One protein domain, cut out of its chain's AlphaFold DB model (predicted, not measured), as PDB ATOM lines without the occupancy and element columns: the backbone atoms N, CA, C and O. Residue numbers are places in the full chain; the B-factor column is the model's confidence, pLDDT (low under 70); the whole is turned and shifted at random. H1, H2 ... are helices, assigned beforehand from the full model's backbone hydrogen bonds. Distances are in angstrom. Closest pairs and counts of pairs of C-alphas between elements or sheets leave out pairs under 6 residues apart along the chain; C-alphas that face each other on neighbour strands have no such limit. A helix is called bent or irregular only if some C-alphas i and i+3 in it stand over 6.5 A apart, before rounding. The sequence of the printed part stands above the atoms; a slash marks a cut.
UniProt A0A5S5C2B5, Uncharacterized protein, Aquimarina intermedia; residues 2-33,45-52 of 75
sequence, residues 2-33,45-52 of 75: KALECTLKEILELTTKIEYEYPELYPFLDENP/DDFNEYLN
ATOM      1  N   LYS A   2      26.793  38.528  -3.402       61.94
ATOM      2  CA  LYS A   2      28.261  38.335  -3.424       61.94
ATOM      3  C   LYS A   2      29.057  39.512  -2.851       61.94
ATOM      4  O   LYS A   2      30.176  39.325  -2.403       61.94
ATOM      5  N   ALA A   3      28.486  40.715  -2.876       73.38
ATOM      6  CA  ALA A   3      29.199  41.925  -2.475       73.38
ATOM      7  C   ALA A   3      29.475  41.964  -0.963       73.38
ATOM      8  O   ALA A   3      30.603  42.220  -0.567       73.38
ATOM      9  N   LEU A   4      28.484  41.613  -0.134       75.62
ATOM     10  CA  LEU A   4      28.654  41.548   1.320       75.62
ATOM     11  C   LEU A   4      29.682  40.485   1.735       75.62
ATOM     12  O   LEU A   4      30.505  40.734   2.609       75.62
ATOM     13  N   GLU A   5      29.666  39.320   1.083       76.62
ATOM     14  CA  GLU A   5      30.647  38.256   1.329       76.62
ATOM     15  C   GLU A   5      32.076  38.714   0.994       76.62
ATOM     16  O   GLU A   5      33.003  38.415   1.743       76.62
ATOM     17  N   CYS A   6      32.259  39.482  -0.087       82.62
ATOM     18  CA  CYS A   6      33.549  40.089  -0.423       82.62
ATOM     19  C   CYS A   6      33.994  41.115   0.628       82.62
ATOM     20  O   CYS A   6      35.123  41.018   1.102       82.62
ATOM     21  N   THR A   7      33.111  42.030   1.041       80.62
ATOM     22  CA  THR A   7      33.421  43.041   2.066       80.62
ATOM     23  C   THR A   7      33.820  42.385   3.388       80.62
ATOM     24  O   THR A   7      34.836  42.747   3.973       80.62
ATOM     25  N   LEU A   8      33.074  41.373   3.841       81.00
ATOM     26  CA  LEU A   8      33.384  40.631   5.067       81.00
ATOM     27  C   LEU A   8      34.721  39.900   4.980       81.00
ATOM     28  O   LEU A   8      35.479  39.882   5.949       81.00
ATOM     29  N   LYS A   9      35.022  39.314   3.820       85.19
ATOM     30  CA  LYS A   9      36.300  38.646   3.598       85.19
ATOM     31  C   LYS A   9      37.461  39.641   3.643       85.19
ATOM     32  O   LYS A   9      38.440  39.373   4.327       85.19
ATOM     33  N   GLU A  10      37.330  40.798   2.996       84.62
ATOM     34  CA  GLU A  10      38.341  41.863   3.052       84.62
ATOM     35  C   GLU A  10      38.550  42.383   4.477       84.62
ATOM     36  O   GLU A  10      39.693  42.588   4.881       84.62
ATOM     37  N   ILE A  11      37.469  42.560   5.247       84.62
ATOM     38  CA  ILE A  11      37.547  42.929   6.665       84.62
ATOM     39  C   ILE A  11      38.364  41.884   7.423       84.62
ATOM     40  O   ILE A  11      39.321  42.246   8.101       84.62
ATOM     41  N   LEU A  12      38.022  40.601   7.277       84.12
ATOM     42  CA  LEU A  12      38.701  39.513   7.976       84.12
ATOM     43  C   LEU A  12      40.182  39.432   7.590       84.12
ATOM     44  O   LEU A  12      41.032  39.259   8.459       84.12
ATOM     45  N   GLU A  13      40.508  39.579   6.306       87.81
ATOM     46  CA  GLU A  13      41.891  39.595   5.823       87.81
ATOM     47  C   GLU A  13      42.672  40.785   6.402       87.81
ATOM     48  O   GLU A  13      43.800  40.604   6.856       87.81
ATOM     49  N   LEU A  14      42.071  41.978   6.461       84.50
ATOM     50  CA  LEU A  14      42.691  43.169   7.051       84.50
ATOM     51  C   LEU A  14      42.903  43.035   8.557       84.50
ATOM     52  O   LEU A  14      44.000  43.318   9.028       84.50
ATOM     53  N   THR A  15      41.902  42.583   9.314       84.00
ATOM     54  CA  THR A  15      42.035  42.413  10.770       84.00
ATOM     55  C   THR A  15      43.031  41.317  11.112       84.00
ATOM     56  O   THR A  15      43.846  41.505  12.004       84.00
ATOM     57  N   THR A  16      43.029  40.215  10.355       85.56
ATOM     58  CA  THR A  16      44.012  39.132  10.504       85.56
ATOM     59  C   THR A  16      45.417  39.648  10.211       85.56
ATOM     60  O   THR A  16      46.349  39.407  10.972       85.56
ATOM     61  N   LYS A  17      45.585  40.416   9.129       85.38
ATOM     62  CA  LYS A  17      46.869  41.036   8.804       85.38
ATOM     63  C   LYS A  17      47.327  41.990   9.903       85.38
ATOM     64  O   LYS A  17      48.498  41.976  10.256       85.38
ATOM     65  N   ILE A  18      46.425  42.796  10.456       83.94
ATOM     66  CA  ILE A  18      46.735  43.687  11.576       83.94
ATOM     67  C   ILE A  18      47.142  42.876  12.811       83.94
ATOM     68  O   ILE A  18      48.157  43.183  13.413       83.94
ATOM     69  N   GLU A  19      46.433  41.804  13.150       84.06
ATOM     70  CA  GLU A  19      46.766  40.947  14.292       84.06
ATOM     71  C   GLU A  19      48.164  40.315  14.177       84.06
ATOM     72  O   GLU A  19      48.915  40.295  15.152       84.06
ATOM     73  N   TYR A  20      48.537  39.835  12.986       86.19
ATOM     74  CA  TYR A  20      49.816  39.152  12.776       86.19
ATOM     75  C   TYR A  20      50.987  40.086  12.445       86.19
ATOM     76  O   TYR A  20      52.098  39.851  12.919       86.19
ATOM     77  N   GLU A  21      50.779  41.110  11.614       84.44
ATOM     78  CA  GLU A  21      51.850  41.999  11.135       84.44
ATOM     79  C   GLU A  21      51.955  43.303  11.931       84.44
ATOM     80  O   GLU A  21      53.041  43.878  11.999       84.44
ATOM     81  N   TYR A  22      50.855  43.768  12.529       83.56
ATOM     82  CA  TYR A  22      50.773  45.058  13.219       83.56
ATOM     83  C   TYR A  22      50.026  44.945  14.558       83.56
ATOM     84  O   TYR A  22      49.021  45.635  14.756       83.56
ATOM     85  N   PRO A  23      50.468  44.090  15.498       81.50
ATOM     86  CA  PRO A  23      49.779  43.898  16.776       81.50
ATOM     87  C   PRO A  23      49.613  45.209  17.565       81.50
ATOM     88  O   PRO A  23      48.684  45.353  18.353       81.50
ATOM     89  N   GLU A  24      50.461  46.210  17.324       81.69
ATOM     90  CA  GLU A  24      50.319  47.565  17.857       81.69
ATOM     91  C   GLU A  24      49.094  48.339  17.346       81.69
ATOM     92  O   GLU A  24      48.652  49.266  18.019       81.69
ATOM     93  N   LEU A  25      48.539  47.976  16.188       78.44
ATOM     94  CA  LEU A  25      47.283  48.514  15.663       78.44
ATOM     95  C   LEU A  25      46.056  47.783  16.218       78.44
ATOM     96  O   LEU A  25      44.959  48.335  16.176       78.44
ATOM     97  N   TYR A  26      46.226  46.581  16.771       76.31
ATOM     98  CA  TYR A  26      45.145  45.799  17.369       76.31
ATOM     99  C   TYR A  26      44.354  46.542  18.465       76.31
ATOM    100  O   TYR A  26      43.129  46.537  18.397       76.31
ATOM    101  N   PRO A  27      44.969  47.265  19.424       72.81
ATOM    102  CA  PRO A  27      44.208  48.070  20.388       72.81
ATOM    103  C   PRO A  27      43.440  49.240  19.750       72.81
ATOM    104  O   PRO A  27      42.501  49.748  20.344       72.81
ATOM    105  N   PHE A  28      43.798  49.665  18.535       72.56
ATOM    106  CA  PHE A  28      43.044  50.682  17.794       72.56
ATOM    107  C   PHE A  28      41.873  50.085  16.999       72.56
ATOM    108  O   PHE A  28      41.019  50.839  16.534       72.56
ATOM    109  N   LEU A  29      41.824  48.753  16.843       69.88
ATOM    110  CA  LEU A  29      40.666  48.044  16.291       69.88
ATOM    111  C   LEU A  29      39.506  47.988  17.293       69.88
ATOM    112  O   LEU A  29      38.351  47.970  16.876       69.88
ATOM    113  N   ASP A  30      39.807  47.978  18.595       63.59
ATOM    114  CA  ASP A  30      38.840  47.689  19.652       63.59
ATOM    115  C   ASP A  30      38.989  48.666  20.825       63.59
ATOM    116  O   ASP A  30      39.669  48.374  21.795       63.59
ATOM    117  N   GLU A  31      38.355  49.839  20.738       47.31
ATOM    118  CA  GLU A  31      37.936  50.610  21.924       47.31
ATOM    119  C   GLU A  31      36.716  51.492  21.615       47.31
ATOM    120  O   GLU A  31      36.618  52.649  22.026       47.31
ATOM    121  N   ASN A  32      35.726  50.967  20.891       45.38
ATOM    122  CA  ASN A  32      34.414  51.600  20.948       45.38
ATOM    123  C   ASN A  32      33.303  50.559  21.101       45.38
ATOM    124  O   ASN A  32      32.710  50.139  20.106       45.38
ATOM    125  N   PRO A  33      32.920  50.215  22.348       46.72
ATOM    126  CA  PRO A  33      31.693  49.467  22.652       46.72
ATOM    127  C   PRO A  33      30.385  50.182  22.220       46.72
ATOM    128  O   PRO A  33      29.306  49.867  22.714       46.72
ATOM    129  N   ASP A  45      26.185  48.959   3.723       77.31
ATOM    130  CA  ASP A  45      26.935  50.212   3.828       77.31
ATOM    131  C   ASP A  45      27.712  50.338   5.143       77.31
ATOM    132  O   ASP A  45      28.860  50.773   5.106       77.31
ATOM    133  N   ASP A  46      27.173  49.865   6.272       77.88
ATOM    134  CA  ASP A  46      27.884  49.900   7.560       77.88
ATOM    135  C   ASP A  46      29.170  49.047   7.503       77.88
ATOM    136  O   ASP A  46      30.218  49.437   8.022       77.88
ATOM    137  N   PHE A  47      29.135  47.902   6.808       75.81
ATOM    138  CA  PHE A  47      30.328  47.073   6.593       75.81
ATOM    139  C   PHE A  47      31.346  47.741   5.666       75.81
ATOM    140  O   PHE A  47      32.551  47.625   5.887       75.81
ATOM    141  N   ASN A  48      30.882  48.439   4.627       78.88
ATOM    142  CA  ASN A  48      31.769  49.185   3.738       78.88
ATOM    143  C   ASN A  48      32.427  50.364   4.467       78.88
ATOM    144  O   ASN A  48      33.614  50.619   4.269       78.88
ATOM    145  N   GLU A  49      31.684  51.060   5.326       80.06
ATOM    146  CA  GLU A  49      32.201  52.156   6.144       80.06
ATOM    147  C   GLU A  49      33.248  51.647   7.144       80.06
ATOM    148  O   GLU A  49      34.340  52.211   7.235       80.06
ATOM    149  N   TYR A  50      32.982  50.507   7.790       80.44
ATOM    150  CA  TYR A  50      33.953  49.837   8.654       80.44
ATOM    151  C   TYR A  50      35.225  49.426   7.896       80.44
ATOM    152  O   TYR A  50      36.336  49.725   8.335       80.44
ATOM    153  N   LEU A  51      35.086  48.809   6.717       82.56
ATOM    154  CA  LEU A  51      36.218  48.432   5.864       82.56
ATOM    155  C   LEU A  51      37.059  49.650   5.452       82.56
ATOM    156  O   LEU A  51      38.289  49.585   5.457       82.56
ATOM    157  N   ASN A  52      36.410  50.763   5.107       82.06
ATOM    158  CA  ASN A  52      37.099  52.007   4.777       82.06
ATOM    159  C   ASN A  52      37.852  52.573   5.986       82.06
ATOM    160  O   ASN A  52      38.989  53.012   5.825       82.06
TER     161      ASN A  52
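AT A GLANCE: This is residues 2 to 33 and 45 to 52 of the 75 residues of an uncharacterized protein of Aquimarina intermedia (UniProt A0A5S5C2B5). One long helix, H1, makes the length of the domain, and two short helices sit on one side of it, separate from each other. H2 folds back from the last part of H1 at a corner, while H3 packs on residues 4 to 11 of H1. The printed part has 40 residues with three named helices, in the order H1, H2, H3, and no named strand; the class is all helix. It is only just loose, close to compact, with a radius of gyration of the C-alphas of 11.0 A and spans of 31 by 22 by 13 A.

HOW THE PARTS SIT: H1, residues 2 to 21, is the longest helix. H2, residues 23 to 29, follows after a tight link of one residue, Tyr 22. H1 and H2 touch only at the corner by their link, H1 with residues 18 to 19 alone; the closest C-alphas, of Glu 19 and Tyr 26, are 6.0 A apart. Their lines stand at a steep tilt of 45 degrees, opposite ways. H3, residues 45 to 52, touches H1 at residues 4 to 11 alone, and the closest C-alphas, of Ile 11 and Leu 51, are 5.7 A apart. These two run the same way at a shallow tilt of 33 degrees, only just short of steep. H2 and H3 are apart. In H1 and H3 every O i to N i+4 pair is within hydrogen-bond range; in H2 1 of 3 is, beside 3 of 4 O i to N i+3 pairs.

IN THESE COORDINATES: H1 begins at C-alpha 2 (28.261, 38.335, -3.424) and measures 28.0 A from first to last C-alpha. H2 begins at C-alpha 23 (49.779, 43.898, 16.776) and is only just irregular: C-alphas 24 and 27 are 6.6 A apart. H3 ends at C-alpha 52 (37.099, 52.007, 4.777).

THE WHOLE: The two C-alphas farthest apart, of Lys 2 and Glu 24, are 32.0 A apart. Residues 34 to 44 are not printed, and C-alphas 33 and 45 are 19.4 A apart across the cut. Mean pLDDT of the printed part is 77.3; residue 2 and residues 29 to 33 are under 70.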